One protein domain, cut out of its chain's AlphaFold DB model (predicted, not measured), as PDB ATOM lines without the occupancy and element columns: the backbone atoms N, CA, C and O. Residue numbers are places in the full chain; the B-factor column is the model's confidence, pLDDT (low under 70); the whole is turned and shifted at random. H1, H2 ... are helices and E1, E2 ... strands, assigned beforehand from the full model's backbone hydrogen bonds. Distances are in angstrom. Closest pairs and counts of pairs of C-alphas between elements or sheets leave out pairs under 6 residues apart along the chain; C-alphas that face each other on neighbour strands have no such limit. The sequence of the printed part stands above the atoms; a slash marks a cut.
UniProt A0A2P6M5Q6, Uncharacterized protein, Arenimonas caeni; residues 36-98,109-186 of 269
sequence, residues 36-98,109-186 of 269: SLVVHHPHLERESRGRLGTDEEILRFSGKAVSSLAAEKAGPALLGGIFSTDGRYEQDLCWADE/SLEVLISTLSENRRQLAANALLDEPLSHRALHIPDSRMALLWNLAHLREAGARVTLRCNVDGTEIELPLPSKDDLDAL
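What this domain is: This is residues 36 to 98 and 109 to 186 of the 269 residues of an uncharacterized protein of Arenimonas caeni (UniProt A0A2P6M5Q6). A strongly twisted sheet of five strands has H1 packed along one face, and H3 lies side by side with H1, grazing the sheet near its last residues. H2 slants away past H3, short H4 touches both H2 and H3 away from the sheet, and the long links 41 to 55 and 128 to 142 lie at opposite ends of the longest axis. The printed part has 141 residues, with four named helices and five named strands in the order E1 H1 E2 E3 H2 H3 E4 E5 H4; the class is mixed, helices and strands. The sheet runs E2 E3 E1 E4 E5, all antiparallel. The whole is compact, with a radius of gyration of the C-alphas of 15.6 A and spans of 52 by 35 by 22 A.

Where its parts are: In the sheet, E2 is residues 79 to 85, 17.1 A long; E3 is 88 to 93, 15.8 A; E1 is 36 to 40, 12.5 A, beginning at C-alpha 36 (-20.285, 19.921, 51.147); E4 is 161 to 166, 16.3 A; and E5 is 172 to 174, 6.6 A. H1 is residues 56 to 72, 24.3 A; H3 is 143 to 157, 20.9 A; H2 is 109 to 127, 26.8 A, beginning at C-alpha 109 (-10.438, 16.881, 40.923); and H4 is 180 to 184, 6.1 A, ending at C-alpha 184 (-35.688, 24.886, 27.919).

How they stand to each other: Hairpin E2 and E3 has N 90 and O 83 at 2.8 A. E3 and E1 have N 37 and O 91 at 2.8 A, E1 and E4 have N 38 and O 163 at 2.8 A, and hairpin E4 and E5 has N 164 and O 173 at 2.8 A, each within hydrogen-bond range. H1 is on the sheet, with a height over the sheet of 9.1 A; of its 17 C-alphas, dropped onto the local plane, 10 fall on E3 and 2 on E1, and it lies over E3 and only just not over E1; it runs along the strands, at 22 degrees to E3 on the local plane; H1 and the sheet form two layers, a helix on one face of a sheet. E1, H1 and E2 form a split strand-helix-strand unit, two strands that run the same way with E3 between them, and its crossover is right-handed. H1 and H3 touch, closest at the C-alphas of Ser 68 and Leu 148, 5.0 A, at a shallow tilt of 28 degrees, opposite ways. H3 only grazes the sheet with residues 152 to 156, and H2 with 110 to 114. H2 and H3 are close but not clearly touching, about perpendicular at 77 degrees, with the C-alphas of Leu 117 and Leu 149 closest at 7.9 A. H4 touches H3, closest at the C-alphas of Ala 153 and Lys 180, 5.4 A. H2 touches H4 with residues 124 to 127 alone, closest at the C-alphas of Ala 125 and Asp 182, 5.2 A. H1 and H2 are apart. In H1, H2, H3 and H4 every O i to N i+4 pair is within hydrogen-bond range.

The domain as a whole: The two C-alphas farthest apart, those of Arg 49 and Asp 131, are 52.2 A apart. The links E1 to H1 and H2 to H3 are long. Residues 99 to 108 are not printed, and C-alphas 98 and 109 are 8.9 A apart across the cut. Mean pLDDT of the printed part is 77.8; residues 42 to 54, 70 to 87, 94 to 98 and 109 are under 70.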
ATOM      1  N   SER A  36     -18.833  19.781  51.020       80.88
ATOM      2  CA  SER A  36     -20.285  19.921  51.147       80.88
ATOM      3  C   SER A  36     -20.846  20.815  50.038       80.88
ATOM      4  O   SER A  36     -20.230  21.806  49.637       80.88
ATOM      5  N   LEU A  37     -22.027  20.470  49.522       85.06
ATOM      6  CA  LEU A  37     -22.818  21.354  48.668       85.06
ATOM      7  C   LEU A  37     -23.583  22.327  49.563       85.06
ATOM      8  O   LEU A  37     -24.354  21.909  50.428       85.06
ATOM      9  N   VAL A  38     -23.399  23.620  49.328       85.88
ATOM     10  CA  VAL A  38     -24.023  24.680  50.116       85.88
ATOM     11  C   VAL A  38     -24.964  25.486  49.229       85.88
ATOM     12  O   VAL A  38     -24.563  26.061  48.219       85.88
ATOM     13  N   VAL A  39     -26.235  25.546  49.611       86.12
ATOM     14  CA  VAL A  39     -27.283  26.312  48.932       86.12
ATOM     15  C   VAL A  39     -27.663  27.493  49.816       86.12
ATOM     16  O   VAL A  39     -28.309  27.330  50.848       86.12
ATOM     17  N   HIS A  40     -27.264  28.692  49.405       85.31
ATOM     18  CA  HIS A  40     -27.587  29.956  50.062       85.31
ATOM     19  C   HIS A  40     -28.878  30.515  49.465       85.31
ATOM     20  O   HIS A  40     -28.959  30.676  48.247       85.31
ATOM     21  N   HIS A  41     -29.873  30.846  50.290       79.31
ATOM     22  CA  HIS A  41     -31.128  31.410  49.791       79.31
ATOM     23  C   HIS A  41     -31.729  32.432  50.774       79.31
ATOM     24  O   HIS A  41     -31.844  32.138  51.965       79.31
ATOM     25  N   PRO A  42     -32.143  33.626  50.301       69.69
ATOM     26  CA  PRO A  42     -32.501  34.756  51.166       69.69
ATOM     27  C   PRO A  42     -33.722  34.514  52.063       69.69
ATOM     28  O   PRO A  42     -33.857  35.183  53.080       69.69
ATOM     29  N   HIS A  43     -34.602  33.570  51.717       64.69
ATOM     30  CA  HIS A  43     -35.811  33.273  52.500       64.69
ATOM     31  C   HIS A  43     -35.660  32.098  53.474       64.69
ATOM     32  O   HIS A  43     -36.637  31.701  54.104       64.69
ATOM     33  N   LEU A  44     -34.451  31.549  53.634       64.81
ATOM     34  CA  LEU A  44     -34.167  30.520  54.642       64.81
ATOM     35  C   LEU A  44     -33.954  31.154  56.023       64.81
ATOM     36  O   LEU A  44     -32.928  30.966  56.675       64.81
ATOM     37  N   GLU A  45     -34.926  31.940  56.480       56.72
ATOM     38  CA  GLU A  45     -34.934  32.451  57.846       56.72
ATOM     39  C   GLU A  45     -35.477  31.378  58.800       56.72
ATOM     40  O   GLU A  45     -36.364  30.582  58.466       56.72
ATOM     41  N   ARG A  46     -34.946  31.344  60.027       54.50
ATOM     42  CA  ARG A  46     -35.578  30.575  61.101       54.50
ATOM     43  C   ARG A  46     -36.922  31.226  61.407       54.50
ATOM     44  O   ARG A  46     -36.971  32.368  61.859       54.50
ATOM     45  N   GLU A  47     -38.009  30.487  61.219       54.50
ATOM     46  CA  GLU A  47     -39.308  30.831  61.773       54.50
ATOM     47  C   GLU A  47     -39.158  31.132  63.270       54.50
ATOM     48  O   GLU A  47     -38.313  30.562  63.963       54.50
ATOM     49  N   SER A  48     -40.043  31.974  63.802       44.12
ATOM     50  CA  SER A  48     -40.085  32.405  65.212       44.12
ATOM     51  C   SER A  48     -40.030  31.282  66.269       44.12
ATOM     52  O   SER A  48     -39.789  31.550  67.444       44.12
ATOM     53  N   ARG A  49     -40.231  30.017  65.875       48.81
ATOM     54  CA  ARG A  49     -40.118  28.815  66.721       48.81
ATOM     55  C   ARG A  49     -38.796  28.051  66.562       48.81
ATOM     56  O   ARG A  49     -38.694  26.923  67.036       48.81
ATOM     57  N   GLY A  50     -37.808  28.618  65.870       46.75
ATOM     58  CA  GLY A  50     -36.542  27.957  65.546       46.75
ATOM     59  C   GLY A  50     -36.663  26.857  64.486       46.75
ATOM     60  O   GLY A  50     -35.694  26.139  64.253       46.75
ATOM     61  N   ARG A  51     -37.834  26.714  63.851       45.69
ATOM     62  CA  ARG A  51     -38.016  25.867  62.668       45.69
ATOM     63  C   ARG A  51     -37.512  26.619  61.451       45.69
ATOM     64  O   ARG A  51     -37.660  27.827  61.377       45.69
ATOM     65  N   LEU A  52     -36.897  25.922  60.516       54.41
ATOM     66  CA  LEU A  52     -36.527  26.531  59.245       54.41
ATOM     67  C   LEU A  52     -37.793  26.803  58.446       54.41
ATOM     68  O   LEU A  52     -38.640  25.914  58.373       54.41
ATOM     69  N   GLY A  53     -37.901  27.986  57.839       55.53
ATOM     70  CA  GLY A  53     -38.805  28.167  56.711       55.53
ATOM     71  C   GLY A  53     -38.330  27.229  55.607       55.53
ATOM     72  O   GLY A  53     -37.334  27.500  54.944       55.53
ATOM     73  N   THR A  54     -38.945  26.055  55.500       59.09
ATOM     74  CA  THR A  54     -38.552  25.057  54.509       59.09
ATOM     75  C   THR A  54     -39.216  25.393  53.192       59.09
ATOM     76  O   THR A  54     -40.427  25.226  53.057       59.09
ATOM     77  N   ASP A  55     -38.424  25.823  52.219       71.25
ATOM     78  CA  ASP A  55     -38.850  25.758  50.830       71.25
ATOM     79  C   ASP A  55     -38.641  24.314  50.342       71.25
ATOM     80  O   ASP A  55     -37.511  23.845  50.158       71.25
ATOM     81  N   GLU A  56     -39.747  23.575  50.216       75.38
ATOM     82  CA  GLU A  56     -39.742  22.170  49.796       75.38
ATOM     83  C   GLU A  56     -39.106  21.981  48.413       75.38
ATOM     84  O   GLU A  56     -38.490  20.940  48.157       75.38
ATOM     85  N   GLU A  57     -39.215  22.971  47.522       77.38
ATOM     86  CA  GLU A  57     -38.623  22.899  46.190       77.38
ATOM     87  C   GLU A  57     -37.105  23.038  46.266       77.38
ATOM     88  O   GLU A  57     -36.392  22.203  45.701       77.38
ATOM     89  N   ILE A  58     -36.596  24.005  47.034       80.56
ATOM     90  CA  ILE A  58     -35.149  24.187  47.242       80.56
ATOM     91  C   ILE A  58     -34.535  22.933  47.865       80.56
ATOM     92  O   ILE A  58     -33.522  22.429  47.375       80.56
ATOM     93  N   LEU A  59     -35.172  22.377  48.898       77.81
ATOM     94  CA  LEU A  59     -34.704  21.155  49.551       77.81
ATOM     95  C   LEU A  59     -34.662  19.972  48.571       77.81
ATOM     96  O   LEU A  59     -33.687  19.213  48.522       77.81
ATOM     97  N   ARG A  60     -35.712  19.829  47.755       82.12
ATOM     98  CA  ARG A  60     -35.816  18.777  46.741       82.12
ATOM     99  C   ARG A  60     -34.732  18.910  45.676       82.12
ATOM    100  O   ARG A  60     -34.120  17.903  45.319       82.12
ATOM    101  N   PHE A  61     -34.508  20.109  45.143       85.12
ATOM    102  CA  PHE A  61     -33.501  20.331  44.104       85.12
ATOM    103  C   PHE A  61     -32.075  20.248  44.653       85.12
ATOM    104  O   PHE A  61     -31.218  19.702  43.963       85.12
ATOM    105  N   SER A  62     -31.841  20.646  45.908       82.12
ATOM    106  CA  SER A  62     -30.572  20.413  46.613       82.12
ATOM    107  C   SER A  62     -30.246  18.920  46.685       82.12
ATOM    108  O   SER A  62     -29.213  18.488  46.177       82.12
ATOM    109  N   GLY A  63     -31.161  18.101  47.224       78.62
ATOM    110  CA  GLY A  63     -30.929  16.658  47.359       78.62
ATOM    111  C   GLY A  63     -30.710  15.954  46.014       78.62
ATOM    112  O   GLY A  63     -29.874  15.054  45.894       78.62
ATOM    113  N   LYS A  64     -31.419  16.394  44.965       83.25
ATOM    114  CA  LYS A  64     -31.211  15.889  43.602       83.25
ATOM    115  C   LYS A  64     -29.884  16.344  42.991       83.25
ATOM    116  O   LYS A  64     -29.275  15.555  42.268       83.25
ATOM    117  N   ALA A  65     -29.432  17.568  43.261       83.12
ATOM    118  CA  ALA A  65     -28.131  18.055  42.812       83.12
ATOM    119  C   ALA A  65     -27.000  17.228  43.439       83.12
ATOM    120  O   ALA A  65     -26.161  16.716  42.705       83.12
ATOM    121  N   VAL A  66     -27.049  16.981  44.753       78.31
ATOM    122  CA  VAL A  66     -26.082  16.104  45.438       78.31
ATOM    123  C   VAL A  66     -26.091  14.693  44.857       78.31
ATOM    124  O   VAL A  66     -25.041  14.160  44.509       78.31
ATOM    125  N   SER A  67     -27.278  14.114  44.664       73.88
ATOM    126  CA  SER A  67     -27.408  12.774  44.077       73.88
ATOM    127  C   SER A  67     -26.847  12.706  42.647       73.88
ATOM    128  O   SER A  67     -26.227  11.716  42.269       73.88
ATOM    129  N   SER A  68     -27.034  13.763  41.850       76.31
ATOM    130  CA  SER A  68     -26.514  13.840  40.476       76.31
ATOM    131  C   SER A  68     -24.991  13.994  40.457       76.31
ATOM    132  O   SER A  68     -24.321  13.367  39.641       76.31
ATOM    133  N   LEU A  69     -24.445  14.784  41.385       75.31
ATOM    134  CA  LEU A  69     -23.006  14.969  41.552       75.31
ATOM    135  C   LEU A  69     -22.312  13.670  41.990       75.31
ATOM    136  O   LEU A  69     -21.249  13.325  41.481       75.31
ATOM    137  N   ALA A  70     -22.948  12.916  42.886       69.44
ATOM    138  CA  ALA A  70     -22.485  11.598  43.304       69.44
ATOM    139  C   ALA A  70     -22.449  10.597  42.145       69.44
ATOM    140  O   ALA A  70     -21.446   9.916  41.936       69.44
ATOM    141  N   ALA A  71     -23.528  10.557  41.355       67.12
ATOM    142  CA  ALA A  71     -23.625   9.702  40.178       67.12
ATOM    143  C   ALA A  71     -22.570  10.052  39.115       67.12
ATOM    144  O   ALA A  71     -22.053   9.157  38.453       67.12
ATOM    145  N   GLU A  72     -22.219  11.332  38.957       66.81
ATOM    146  CA  GLU A  72     -21.144  11.759  38.054       66.81
ATOM    147  C   GLU A  72     -19.759  11.273  38.510       66.81
ATOM    148  O   GLU A  72     -18.931  10.919  37.672       66.81
ATOM    149  N   LYS A  73     -19.503  11.235  39.821       65.44
ATOM    150  CA  LYS A  73     -18.212  10.823  40.396       65.44
ATOM    151  C   LYS A  73     -18.122   9.325  40.727       65.44
ATOM    152  O   LYS A  73     -17.103   8.900  41.254       65.44
ATOM    153  N   ALA A  74     -19.150   8.535  40.398       51.12
ATOM    154  CA  ALA A  74     -19.220   7.086  40.636       51.12
ATOM    155  C   ALA A  74     -18.993   6.650  42.102       51.12
ATOM    156  O   ALA A  74     -18.598   5.515  42.358       51.12
ATOM    157  N   GLY A  75     -19.266   7.533  43.068       47.09
ATOM    158  CA  GLY A  75     -19.127   7.245  44.496       47.09
ATOM    159  C   GLY A  75     -20.486   7.043  45.178       47.09
ATOM    160  O   GLY A  75     -21.465   7.690  44.787       47.09
ATOM    161  N   PRO A  76     -20.590   6.189  46.212       38.78
ATOM    162  CA  PRO A  76     -21.746   6.189  47.094       38.78
ATOM    163  C   PRO A  76     -21.801   7.532  47.828       38.78
ATOM    164  O   PRO A  76     -21.083   7.741  48.801       38.78
ATOM    165  N   ALA A  77     -22.676   8.444  47.396       45.19
ATOM    166  CA  ALA A  77     -23.052   9.546  48.268       45.19
ATOM    167  C   ALA A  77     -23.894   8.977  49.400       45.19
ATOM    168  O   ALA A  77     -25.098   8.744  49.265       45.19
ATOM    169  N   LEU A  78     -23.253   8.788  50.546       43.28
ATOM    170  CA  LEU A  78     -23.967   8.974  51.791       43.28
ATOM    171  C   LEU A  78     -24.433  10.430  51.777       43.28
ATOM    172  O   LEU A  78     -23.629  11.353  51.861       43.28
ATOM    173  N   LEU A  79     -25.735  10.625  51.569       48.22
ATOM    174  CA  LEU A  79     -26.374  11.903  51.839       48.22
ATOM    175  C   LEU A  79     -26.162  12.158  53.333       48.22
ATOM    176  O   LEU A  79     -26.826  11.532  54.163       48.22
ATOM    177  N   GLY A  80     -25.194  13.014  53.662       47.53
ATOM    178  CA  GLY A  80     -24.997  13.477  55.028       47.53
ATOM    179  C   GLY A  80     -26.241  14.188  55.553       47.53
ATOM    180  O   GLY A  80     -27.228  14.401  54.836       47.53
ATOM    181  N   GLY A  81     -26.211  14.549  56.835       50.81
ATOM    182  CA  GLY A  81     -27.292  15.330  57.423       50.81
ATOM    183  C   GLY A  81     -27.535  16.598  56.603       50.81
ATOM    184  O   GLY A  81     -26.599  17.281  56.203       50.81
ATOM    185  N   ILE A  82     -28.801  16.914  56.327       55.44
ATOM    186  CA  ILE A  82     -29.146  18.236  55.806       55.44
ATOM    187  C   ILE A  82     -29.081  19.171  57.001       55.44
ATOM    188  O   ILE A  82     -29.990  19.186  57.836       55.44
ATOM    189  N   PHE A  83     -28.000  19.929  57.104       62.28
ATOM    190  CA  PHE A  83     -27.874  20.932  58.144       62.28
ATOM    191  C   PHE A  83     -28.307  22.266  57.565       62.28
ATOM    192  O   PHE A  83     -27.972  22.619  56.437       62.28
ATOM    193  N   SER A  84     -29.076  23.023  58.340       54.09
ATOM    194  CA  SER A  84     -29.247  24.430  58.039       54.09
ATOM    195  C   SER A  84     -28.627  25.264  59.134       54.09
ATOM    196  O   SER A  84     -28.976  25.167  60.314       54.09
ATOM    197  N   THR A  85     -27.682  26.078  58.700       58.50
ATOM    198  CA  THR A  85     -27.080  27.153  59.470       58.50
ATOM    199  C   THR A  85     -27.534  28.447  58.807       58.50
ATOM    200  O   THR A  85     -27.626  28.485  57.587       58.50
ATOM    201  N   ASP A  86     -27.935  29.441  59.597       58.12
ATOM    202  CA  ASP A  86     -28.305  30.812  59.202       58.12
ATOM    203  C   ASP A  86     -28.397  31.089  57.681       58.12
ATOM    204  O   ASP A  86     -27.429  31.523  57.059       58.12
ATOM    205  N   GLY A  87     -29.562  30.847  57.062       61.00
ATOM    206  CA  GLY A  87     -29.807  31.233  55.663       61.00
ATOM    207  C   GLY A  87     -29.308  30.272  54.576       61.00
ATOM    208  O   GLY A  87     -29.409  30.598  53.390       61.00
ATOM    209  N   ARG A  88     -28.774  29.095  54.929       71.69
ATOM    210  CA  ARG A  88     -28.266  28.113  53.953       71.69
ATOM    211  C   ARG A  88     -28.631  26.668  54.287       71.69
ATOM    212  O   ARG A  88     -28.777  26.309  55.456       71.69
ATOM    213  N   TYR A  89     -28.760  25.842  53.252       73.88
ATOM    214  CA  TYR A  89     -28.731  24.382  53.354       73.88
ATOM    215  C   TYR A  89     -27.326  23.881  53.047       73.88
ATOM    216  O   TYR A  89     -26.725  24.305  52.064       73.88
ATOM    217  N   GLU A  90     -26.825  22.969  53.863       75.50
ATOM    218  CA  GLU A  90     -25.539  22.304  53.686       75.50
ATOM    219  C   GLU A  90     -25.790  20.797  53.631       75.50
ATOM    220  O   GLU A  90     -26.511  20.241  54.465       75.50
ATOM    221  N   GLN A  91     -25.274  20.165  52.581       75.56
ATOM    222  CA  GLN A  91     -25.370  18.729  52.365       75.56
ATOM    223  C   GLN A  91     -23.989  18.178  52.079       75.56
ATOM    224  O   GLN A  91     -23.345  18.565  51.103       75.56
ATOM    225  N   ASP A  92     -23.557  17.257  52.924       73.50
ATOM    226  CA  ASP A  92     -22.230  16.688  52.803       73.50
ATOM    227  C   ASP A  92     -22.090  15.784  51.582       73.50
ATOM    228  O   ASP A  92     -23.003  15.045  51.198       73.50
ATOM    229  N   LEU A  93     -20.902  15.842  50.990       70.56
ATOM    230  CA  LEU A  93     -20.486  15.038  49.859       70.56
ATOM    231  C   LEU A  93     -19.451  14.026  50.345       70.56
ATOM    232  O   LEU A  93     -18.250  14.294  50.377       70.56
ATOM    233  N   CYS A  94     -19.920  12.836  50.709       59.59
ATOM    234  CA  CYS A  94     -19.040  11.696  50.924       59.59
ATOM    235  C   CYS A  94     -18.580  11.167  49.559       59.59
ATOM    236  O   CYS A  94     -19.270  10.368  48.925       59.59
ATOM    237  N   TRP A  95     -17.434  11.637  49.068       60.50
ATOM    238  CA  TRP A  95     -16.731  10.966  47.978       60.50
ATOM    239  C   TRP A  95     -15.990   9.781  48.588       60.50
ATOM    240  O   TRP A  95     -15.051   9.979  49.352       60.50
ATOM    241  N   ALA A  96     -16.471   8.560  48.330       45.22
ATOM    242  CA  ALA A  96     -15.729   7.369  48.724       45.22
ATOM    243  C   ALA A  96     -14.425   7.370  47.945       45.22
ATOM    244  O   ALA A  96     -14.472   7.302  46.720       45.22
ATOM    245  N   ASP A  97     -13.331   7.484  48.686       44.53
ATOM    246  CA  ASP A  97     -11.957   7.431  48.231       44.53
ATOM    247  C   ASP A  97     -11.660   8.382  47.061       44.53
ATOM    248  O   ASP A  97     -12.085   8.205  45.917       44.53
ATOM    249  N   GLU A  98     -10.806   9.376  47.306       41.72
ATOM    250  CA  GLU A  98      -9.930   9.802  46.222       41.72
ATOM    251  C   GLU A  98      -9.373   8.523  45.577       41.72
ATOM    252  O   GLU A  98      -8.775   7.706  46.291       41.72
ATOM    253  N   SER A 109      -9.261  17.529  41.525       67.50
ATOM    254  CA  SER A 109     -10.438  16.881  40.923       67.50
ATOM    255  C   SER A 109     -11.732  17.713  41.054       67.50
ATOM    256  O   SER A 109     -12.708  17.465  40.327       67.50
ATOM    257  N   LEU A 110     -11.722  18.714  41.943       73.06
ATOM    258  CA  LEU A 110     -12.714  19.777  42.077       73.06
ATOM    259  C   LEU A 110     -12.572  20.849  40.984       73.06
ATOM    260  O   LEU A 110     -13.568  21.172  40.343       73.06
ATOM    261  N   GLU A 111     -11.371  21.365  40.714       76.94
ATOM    262  CA  GLU A 111     -11.140  22.329  39.624       76.94
ATOM    263  C   GLU A 111     -11.563  21.756  38.270       76.94
ATOM    264  O   GLU A 111     -12.248  22.435  37.502       76.94
ATOM    265  N   VAL A 112     -11.256  20.481  38.011       79.56
ATOM    266  CA  VAL A 112     -11.693  19.780  36.792       79.56
ATOM    267  C   VAL A 112     -13.220  19.746  36.691       79.56
ATOM    268  O   VAL A 112     -13.779  20.012  35.623       79.56
ATOM    269  N   LEU A 113     -13.918  19.464  37.798       80.69
ATOM    270  CA  LEU A 113     -15.382  19.481  37.841       80.69
ATOM    271  C   LEU A 113     -15.924  20.887  37.553       80.69
ATOM    272  O   LEU A 113     -16.782  21.042  36.686       80.69
ATOM    273  N   ILE A 114     -15.418  21.912  38.241       85.56
ATOM    274  CA  ILE A 114     -15.867  23.301  38.073       85.56
ATOM    275  C   ILE A 114     -15.623  23.790  36.643       85.56
ATOM    276  O   ILE A 114     -16.507  24.408  36.041       85.56
ATOM    277  N   SER A 115     -14.456  23.484  36.079       87.50
ATOM    278  CA  SER A 115     -14.100  23.808  34.696       87.50
ATOM    279  C   SER A 115     -15.047  23.122  33.708       87.50
ATOM    280  O   SER A 115     -15.623  23.780  32.839       87.50
ATOM    281  N   THR A 116     -15.317  21.829  33.913       88.31
ATOM    282  CA  THR A 116     -16.249  21.050  33.084       88.31
ATOM    283  C   THR A 116     -17.668  21.616  33.147       88.31
ATOM    284  O   THR A 116     -18.293  21.845  32.113       88.31
ATOM    285  N   LEU A 117     -18.191  21.900  34.342       90.56
ATOM    286  CA  LEU A 117     -19.526  22.489  34.491       90.56
ATOM    287  C   LEU A 117     -19.601  23.888  33.865       90.56
ATOM    288  O   LEU A 117     -20.611  24.241  33.254       90.56
ATOM    289  N   SER A 118     -18.525  24.670  33.971       93.25
ATOM    290  CA  SER A 118     -18.437  26.003  33.369       93.25
ATOM    291  C   SER A 118     -18.469  25.933  31.848       93.25
ATOM    292  O   SER A 118     -19.176  26.723  31.218       93.25
ATOM    293  N   GLU A 119     -17.747  24.981  31.260       94.31
ATOM    294  CA  GLU A 119     -17.755  24.739  29.821       94.31
ATOM    295  C   GLU A 119     -19.130  24.279  29.338       94.31
ATOM    296  O   GLU A 119     -19.702  24.895  28.442       94.31
ATOM    297  N   ASN A 120     -19.724  23.288  29.999       93.44
ATOM    298  CA  ASN A 120     -21.059  22.802  29.662       93.44
ATOM    299  C   ASN A 120     -22.117  23.907  29.745       93.44
ATOM    300  O   ASN A 120     -22.988  24.001  28.882       93.44
ATOM    301  N   ARG A 121     -22.029  24.787  30.750       95.12
ATOM    302  CA  ARG A 121     -22.895  25.967  30.844       95.12
ATOM    303  C   ARG A 121     -22.732  26.884  29.629       95.12
ATOM    304  O   ARG A 121     -23.733  27.347  29.090       95.12
ATOM    305  N   ARG A 122     -21.494  27.151  29.189       96.19
ATOM    306  CA  ARG A 122     -21.232  27.962  27.985       96.19
ATOM    307  C   ARG A 122     -21.798  27.306  26.730       96.19
ATOM    308  O   ARG A 122     -22.406  27.999  25.921       96.19
ATOM    309  N   GLN A 123     -21.632  25.993  26.589       95.19
ATOM    310  CA  GLN A 123     -22.164  25.230  25.460       95.19
ATOM    311  C   GLN A 123     -23.689  25.295  25.403       95.19
ATOM    312  O   GLN A 123     -24.242  25.543  24.339       95.19
ATOM    313  N   LEU A 124     -24.366  25.138  26.545       95.62
ATOM    314  CA  LEU A 124     -25.822  25.254  26.635       95.62
ATOM    315  C   LEU A 124     -26.306  26.659  26.261       95.62
ATOM    316  O   LEU A 124     -27.198  26.786  25.428       95.62
ATOM    317  N   ALA A 125     -25.668  27.702  26.798       95.88
ATOM    318  CA  ALA A 125     -26.009  29.085  26.471       95.88
ATOM    319  C   ALA A 125     -25.789  29.410  24.982       95.88
ATOM    320  O   ALA A 125     -26.612  30.073  24.363       95.88
ATOM    321  N   ALA A 126     -24.704  28.915  24.378       95.25
ATOM    322  CA  ALA A 126     -24.463  29.082  22.946       95.25
ATOM    323  C   ALA A 126     -25.478  28.300  22.094       95.25
ATOM    324  O   ALA A 126     -25.963  28.812  21.088       95.25
ATOM    325  N   ASN A 127     -25.825  27.080  22.510       95.69
ATOM    326  CA  ASN A 127     -26.785  26.221  21.823       95.69
ATOM    327  C   ASN A 127     -28.210  26.791  21.846       95.69
ATOM    328  O   ASN A 127     -28.943  26.638  20.874       95.69
ATOM    329  N   ALA A 128     -28.590  27.475  22.927       94.69
ATOM    330  CA  ALA A 128     -29.892  28.121  23.062       94.69
ATOM    331  C   ALA A 128     -30.105  29.296  22.090       94.69
ATOM    332  O   ALA A 128     -31.241  29.687  21.838       94.69
ATOM    333  N   LEU A 129     -29.022  29.847  21.532       95.25
ATOM    334  CA  LEU A 129     -29.058  30.927  20.542       95.25
ATOM    335  C   LEU A 129     -29.130  30.420  19.093       95.25
ATOM    336  O   LEU A 129     -29.170  31.235  18.173       95.25
ATOM    337  N   LEU A 130     -29.097  29.103  18.873       92.38
ATOM    338  CA  LEU A 130     -29.218  28.516  17.542       92.38
ATOM    339  C   LEU A 130     -30.680  28.509  17.085       92.38
ATOM    340  O   LEU A 130     -31.581  28.258  17.882       92.38
ATOM    341  N   ASP A 131     -30.900  28.698  15.780       91.31
ATOM    342  CA  ASP A 131     -32.229  28.550  15.166       91.31
ATOM    343  C   ASP A 131     -32.787  27.128  15.369       91.31
ATOM    344  O   ASP A 131     -33.980  26.939  15.605       91.31
ATOM    345  N   GLU A 132     -31.899  26.130  15.319       91.56
ATOM    346  CA  GLU A 132     -32.183  24.725  15.610       91.56
ATOM    347  C   GLU A 132     -31.224  24.223  16.705       91.56
ATOM    348  O   GLU A 132     -30.113  23.772  16.405       91.56
ATOM    349  N   PRO A 133     -31.616  24.310  17.990       93.06
ATOM    350  CA  PRO A 133     -30.795  23.836  19.095       93.06
ATOM    351  C   PRO A 133     -30.490  22.340  18.989       93.06
ATOM    352  O   PRO A 133     -31.344  21.522  18.646       93.06
ATOM    353  N   LEU A 134     -29.268  21.954  19.343       90.50
ATOM    354  CA  LEU A 134     -28.848  20.559  19.397       90.50
ATOM    355  C   LEU A 134     -29.276  19.905  20.715       90.50
ATOM    356  O   LEU A 134     -29.431  20.560  21.747       90.50
ATOM    357  N   SER A 135     -29.435  18.580  20.697       90.50
ATOM    358  CA  SER A 135     -29.641  17.803  21.927       90.50
ATOM    359  C   SER A 135     -28.386  17.810  22.805       90.50
ATOM    360  O   SER A 135     -27.266  17.853  22.299       90.50
ATOM    361  N   HIS A 136     -28.548  17.661  24.122       88.62
ATOM    362  CA  HIS A 136     -27.403  17.599  25.040       88.62
ATOM    363  C   HIS A 136     -26.432  16.442  24.713       88.62
ATOM    364  O   HIS A 136     -25.232  16.566  24.932       88.62
ATOM    365  N   ARG A 137     -26.921  15.337  24.124       87.50
ATOM    366  CA  ARG A 137     -26.070  14.231  23.650       87.50
ATOM    367  C   ARG A 137     -25.199  14.639  22.466       87.50
ATOM    368  O   ARG A 137     -24.036  14.257  22.419       87.50
ATOM    369  N   ALA A 138     -25.745  15.433  21.545       87.25
ATOM    370  CA  ALA A 138     -24.985  16.004  20.435       87.25
ATOM    371  C   ALA A 138     -23.967  17.056  20.911       87.25
ATOM    372  O   ALA A 138     -22.931  17.226  20.282       87.25
ATOM    373  N   LEU A 139     -24.221  17.699  22.058       88.81
ATOM    374  CA  LEU A 139     -23.248  18.539  22.766       88.81
ATOM    375  C   LEU A 139     -22.241  17.731  23.608       88.81
ATOM    376  O   LEU A 139     -21.451  18.316  24.338       88.81
ATOM    377  N   HIS A 140     -22.271  16.394  23.551       89.00
ATOM    378  CA  HIS A 140     -21.429  15.505  24.362       89.00
ATOM    379  C   HIS A 140     -21.566  15.708  25.883       89.00
ATOM    380  O   HIS A 140     -20.639  15.438  26.649       89.00
ATOM    381  N   ILE A 141     -22.746  16.135  26.344       87.81
ATOM    382  CA  ILE A 141     -23.075  16.276  27.763       87.81
ATOM    383  C   ILE A 141     -23.770  14.990  28.249       87.81
ATOM    384  O   ILE A 141     -24.889  14.705  27.800       87.81
ATOM    385  N   PRO A 142     -23.159  14.219  29.176       82.50
ATOM    386  CA  PRO A 142     -23.753  12.993  29.712       82.50
ATOM    387  C   PRO A 142     -25.089  13.235  30.427       82.50
ATOM    388  O   PRO A 142     -25.271  14.277  31.058       82.50
ATOM    389  N   ASP A 143     -25.987  12.242  30.403       81.44
ATOM    390  CA  ASP A 143     -27.309  12.301  31.056       81.44
ATOM    391  C   ASP A 143     -27.196  12.685  32.556       81.44
ATOM    392  O   ASP A 143     -27.970  13.507  33.045       81.44
ATOM    393  N   SER A 144     -26.207  12.145  33.283       75.56
ATOM    394  CA  SER A 144     -25.966  12.433  34.712       75.56
ATOM    395  C   SER A 144     -25.573  13.891  34.966       75.56
ATOM    396  O   SER A 144     -26.140  14.553  35.837       75.56
ATOM    397  N   ARG A 145     -24.658  14.428  34.154       85.44
ATOM    398  CA  ARG A 145     -24.237  15.831  34.223       85.44
ATOM    399  C   ARG A 145     -25.360  16.773  33.802       85.44
ATOM    400  O   ARG A 145     -25.544  17.828  34.402       85.44
ATOM    401  N   MET A 146     -26.156  16.378  32.810       89.69
ATOM    402  CA  MET A 146     -27.354  17.116  32.415       89.69
ATOM    403  C   MET A 146     -28.366  17.172  33.568       89.69
ATOM    404  O   MET A 146     -28.923  18.232  33.837       89.69
ATOM    405  N   ALA A 147     -28.565  16.073  34.303       86.38
ATOM    406  CA  ALA A 147     -29.417  16.060  35.492       86.38
ATOM    407  C   ALA A 147     -28.901  17.010  36.587       86.38
ATOM    408  O   ALA A 147     -29.694  17.761  37.159       86.38
ATOM    409  N   LEU A 148     -27.586  17.043  36.838       88.56
ATOM    410  CA  LEU A 148     -26.974  18.010  37.755       88.56
ATOM    411  C   LEU A 148     -27.268  19.453  37.314       88.56
ATOM    412  O   LEU A 148     -27.830  20.223  38.091       88.56
ATOM    413  N   LEU A 149     -26.973  19.793  36.056       92.31
ATOM    414  CA  LEU A 149     -27.208  21.122  35.479       92.31
ATOM    415  C   LEU A 149     -28.687  21.540  35.551       92.31
ATOM    416  O   LEU A 149     -28.977  22.684  35.896       92.31
ATOM    417  N   TRP A 150     -29.622  20.614  35.319       92.38
ATOM    418  CA  TRP A 150     -31.059  20.852  35.499       92.38
ATOM    419  C   TRP A 150     -31.426  21.214  36.936       92.38
ATOM    420  O   TRP A 150     -32.167  22.171  37.151       92.38
ATOM    421  N   ASN A 151     -30.931  20.471  37.928       90.75
ATOM    422  CA  ASN A 151     -31.231  20.765  39.332       90.75
ATOM    423  C   ASN A 151     -30.597  22.093  39.773       90.75
ATOM    424  O   ASN A 151     -31.237  22.874  40.472       90.75
ATOM    425  N   LEU A 152     -29.382  22.385  39.302       92.38
ATOM    426  CA  LEU A 152     -28.699  23.658  39.534       92.38
ATOM    427  C   LEU A 152     -29.460  24.851  38.924       92.38
ATOM    428  O   LEU A 152     -29.598  25.878  39.586       92.38
ATOM    429  N   ALA A 153     -30.017  24.720  37.714       92.94
ATOM    430  CA  ALA A 153     -30.859  25.764  37.119       92.94
ATOM    431  C   ALA A 153     -32.118  26.051  37.948       92.94
ATOM    432  O   ALA A 153     -32.482  27.209  38.115       92.94
ATOM    433  N   HIS A 154     -32.768  25.021  38.499       91.38
ATOM    434  CA  HIS A 154     -33.948  25.215  39.351       91.38
ATOM    435  C   HIS A 154     -33.601  25.930  40.662       91.38
ATOM    436  O   HIS A 154     -34.354  26.795  41.097       91.38
ATOM    437  N   LEU A 155     -32.447  25.619  41.262       89.62
ATOM    438  CA  LEU A 155     -31.951  26.351  42.431       89.62
ATOM    439  C   LEU A 155     -31.682  27.824  42.092       89.62
ATOM    440  O   LEU A 155     -32.079  28.706  42.848       89.62
ATOM    441  N   ARG A 156     -31.079  28.101  40.929       91.31
ATOM    442  CA  ARG A 156     -30.866  29.474  40.447       91.31
ATOM    443  C   ARG A 156     -32.179  30.225  40.229       91.31
ATOM    444  O   ARG A 156     -32.271  31.385  40.613       91.31
ATOM    445  N   GLU A 157     -33.165  29.579  39.611       90.69
ATOM    446  CA  GLU A 157     -34.489  30.153  39.339       90.69
ATOM    447  C   GLU A 157     -35.227  30.507  40.633       90.69
ATOM    448  O   GLU A 157     -35.870  31.549  40.720       90.69
ATOM    449  N   ALA A 158     -35.056  29.687  41.673       86.38
ATOM    450  CA  ALA A 158     -35.530  29.991  43.018       86.38
ATOM    451  C   ALA A 158     -34.767  31.160  43.677       86.38
ATOM    452  O   ALA A 158     -35.112  31.566  44.773       86.38
ATOM    453  N   GLY A 159     -33.733  31.723  43.044       86.25
ATOM    454  CA  GLY A 159     -32.914  32.799  43.606       86.25
ATOM    455  C   GLY A 159     -31.819  32.310  44.554       86.25
ATOM    456  O   GLY A 159     -31.254  33.110  45.302       86.25
ATOM    457  N   ALA A 160     -31.507  31.009  44.548       87.00
ATOM    458  CA  ALA A 160     -30.440  30.459  45.368       87.00
ATOM    459  C   ALA A 160     -29.064  30.630  44.707       87.00
ATOM    460  O   ALA A 160     -28.900  30.484  43.493       87.00
ATOM    461  N   ARG A 161     -28.051  30.869  45.539       89.75
ATOM    462  CA  ARG A 161     -26.635  30.762  45.170       89.75
ATOM    463  C   ARG A 161     -26.114  29.416  45.653       89.75
ATOM    464  O   ARG A 161     -26.307  29.075  46.816       89.75
ATOM    465  N   VAL A 162     -25.422  28.671  44.797       89.88
ATOM    466  CA  VAL A 162     -24.901  27.341  45.145       89.88
ATOM    467  C   VAL A 162     -23.378  27.355  45.126       89.88
ATOM    468  O   VAL A 162     -22.774  27.803  44.152       89.88
ATOM    469  N   THR A 163     -22.757  26.858  46.189       90.31
ATOM    470  CA  THR A 163     -21.304  26.740  46.327       90.31
ATOM    471  C   THR A 163     -20.917  25.308  46.712       90.31
ATOM    472  O   THR A 163     -21.721  24.551  47.257       90.31
ATOM    473  N   LEU A 164     -19.688  24.914  46.391       86.44
ATOM    474  CA  LEU A 164     -19.018  23.759  46.979       86.44
ATOM    475  C   LEU A 164     -18.056  24.266  48.044       86.44
ATOM    476  O   LEU A 164     -17.205  25.106  47.756       86.44
ATOM    477  N   ARG A 165     -18.204  23.764  49.266       83.94
ATOM    478  CA  ARG A 165     -17.342  24.083  50.397       83.94
ATOM    479  C   ARG A 165     -16.347  22.955  50.618       83.94
ATOM    480  O   ARG A 165     -16.755  21.802  50.675       83.94
ATOM    481  N   CYS A 166     -15.069  23.282  50.757       80.44
ATOM    482  CA  CYS A 166     -14.063  22.379  51.302       80.44
ATOM    483  C   CYS A 166     -14.157  22.411  52.831       80.44
ATOM    484  O   CYS A 166     -14.060  23.474  53.447       80.44
ATOM    485  N   ASN A 167     -14.370  21.255  53.458       75.69
ATOM    486  CA  ASN A 167     -14.560  21.171  54.907       75.69
ATOM    487  C   ASN A 167     -13.237  21.243  55.684       75.69
ATOM    488  O   ASN A 167     -13.251  21.526  56.880       75.69
ATOM    489  N   VAL A 168     -12.099  21.068  54.999       77.75
ATOM    490  CA  VAL A 168     -10.753  21.152  55.588       77.75
ATOM    491  C   VAL A 168     -10.345  22.598  55.875       77.75
ATOM    492  O   VAL A 168      -9.864  22.901  56.964       77.75
ATOM    493  N   ASP A 169     -10.525  23.498  54.907       78.50
ATOM    494  CA  ASP A 169     -10.076  24.896  54.996       78.50
ATOM    495  C   ASP A 169     -11.235  25.912  55.023       78.50
ATOM    496  O   ASP A 169     -11.024  27.096  55.285       78.50
ATOM    497  N   GLY A 170     -12.470  25.453  54.801       78.88
ATOM    498  CA  GLY A 170     -13.672  26.280  54.768       78.88
ATOM    499  C   GLY A 170     -13.854  27.075  53.476       78.88
ATOM    500  O   GLY A 170     -14.785  27.881  53.411       78.88
ATOM    501  N   THR A 171     -13.005  26.873  52.465       83.25
ATOM    502  CA  THR A 171     -13.077  27.596  51.194       83.25
ATOM    503  C   THR A 171     -14.362  27.235  50.452       83.25
ATOM    504  O   THR A 171     -14.670  26.059  50.270       83.25
ATOM    505  N   GLU A 172     -15.107  28.244  49.994       86.94
ATOM    506  CA  GLU A 172     -16.296  28.067  49.157       86.94
ATOM    507  C   GLU A 172     -16.012  28.484  47.711       86.94
ATOM    508  O   GLU A 172     -15.518  29.583  47.451       86.94
ATOM    509  N   ILE A 173     -16.380  27.623  46.765       87.50
ATOM    510  CA  ILE A 173     -16.283  27.865  45.324       87.50
ATOM    511  C   ILE A 173     -17.692  27.880  44.742       87.50
ATOM    512  O   ILE A 173     -18.464  26.945  44.935       87.50
ATOM    513  N   GLU A 174     -18.046  28.940  44.023       89.88
ATOM    514  CA  GLU A 174     -19.366  29.057  43.405       89.88
ATOM    515  C   GLU A 174     -19.527  28.106  42.214       89.88
ATOM    516  O   GLU A 174     -18.651  28.004  41.353       89.88
ATOM    517  N   LEU A 175     -20.665  27.407  42.161       89.44
ATOM    518  CA  LEU A 175     -20.991  26.538  41.039       89.44
ATOM    519  C   LEU A 175     -21.505  27.357  39.847       89.44
ATOM    520  O   LEU A 175     -22.335  28.252  40.019       89.44
ATOM    521  N   PRO A 176     -21.097  27.025  38.610       88.38
ATOM    522  CA  PRO A 176     -21.620  27.681  37.421       88.38
ATOM    523  C   PRO A 176     -23.065  27.227  37.164       88.38
ATOM    524  O   PRO A 176     -23.317  26.168  36.592       88.38
ATOM    525  N   LEU A 177     -24.029  28.051  37.568       90.94
ATOM    526  CA  LEU A 177     -25.454  27.759  37.410       90.94
ATOM    527  C   LEU A 177     -25.945  28.111  35.987       90.94
ATOM    528  O   LEU A 177     -25.902  29.292  35.610       90.94
ATOM    529  N   PRO A 178     -26.431  27.147  35.178       91.06
ATOM    530  CA  PRO A 178     -27.091  27.452  33.905       91.06
ATOM    531  C   PRO A 178     -28.398  28.218  34.125       91.06
ATOM    532  O   PRO A 178     -28.970  28.169  35.217       91.06
ATOM    533  N   SER A 179     -28.847  28.981  33.124       92.12
ATOM    534  CA  SER A 179     -30.193  29.558  33.182       92.12
ATOM    535  C   SER A 179     -31.222  28.507  32.779       92.12
ATOM    536  O   SER A 179     -30.906  27.557  32.063       92.12
ATOM    537  N   LYS A 180     -32.460  28.660  33.252       90.56
ATOM    538  CA  LYS A 180     -33.551  27.768  32.863       90.56
ATOM    539  C   LYS A 180     -33.856  27.872  31.365       90.56
ATOM    540  O   LYS A 180     -34.069  26.844  30.731       90.56
ATOM    541  N   ASP A 181     -33.769  29.076  30.804       91.12
ATOM    542  CA  ASP A 181     -33.971  29.331  29.375       91.12
ATOM    543  C   ASP A 181     -32.971  28.549  28.506       91.12
ATOM    544  O   ASP A 181     -33.373  27.934  27.517       91.12
ATOM    545  N   ASP A 182     -31.694  28.481  28.916       92.50
ATOM    546  CA  ASP A 182     -30.667  27.697  28.202       92.50
ATOM    547  C   ASP A 182     -31.042  26.207  28.119       92.50
ATOM    548  O   ASP A 182     -30.720  25.517  27.149       92.50
ATOM    549  N   LEU A 183     -31.711  25.694  29.156       91.38
ATOM    550  CA  LEU A 183     -32.131  24.297  29.239       91.38
ATOM    551  C   LEU A 183     -33.444  24.039  28.503       91.38
ATOM    552  O   LEU A 183     -33.588  23.000  27.858       91.38
ATOM    553  N   ASP A 184     -34.387  24.975  28.582       90.06
ATOM    554  CA  ASP A 184     -35.688  24.886  27.919       90.06
ATOM    555  C   ASP A 184     -35.575  24.989  26.388       90.06
ATOM    556  O   ASP A 184     -36.450  24.480  25.681       90.06
ATOM    557  N   ALA A 185     -34.485  25.580  25.881       90.88
ATOM    558  CA  ALA A 185     -34.143  25.605  24.460       90.88
ATOM    559  C   ALA A 185     -33.708  24.237  23.907       90.88
ATOM    560  O   ALA A 185     -33.759  24.024  22.695       90.88
ATOM    561  N   LEU A 186     -33.291  23.292  24.760       89.62
ATOM    562  CA  LEU A 186     -32.916  21.959  24.296       89.62
ATOM    563  C   LEU A 186     -34.109  21.275  23.613       89.62
ATOM    564  O   LEU A 186     -35.236  21.340  24.121       89.62
TER     565      LEU A 186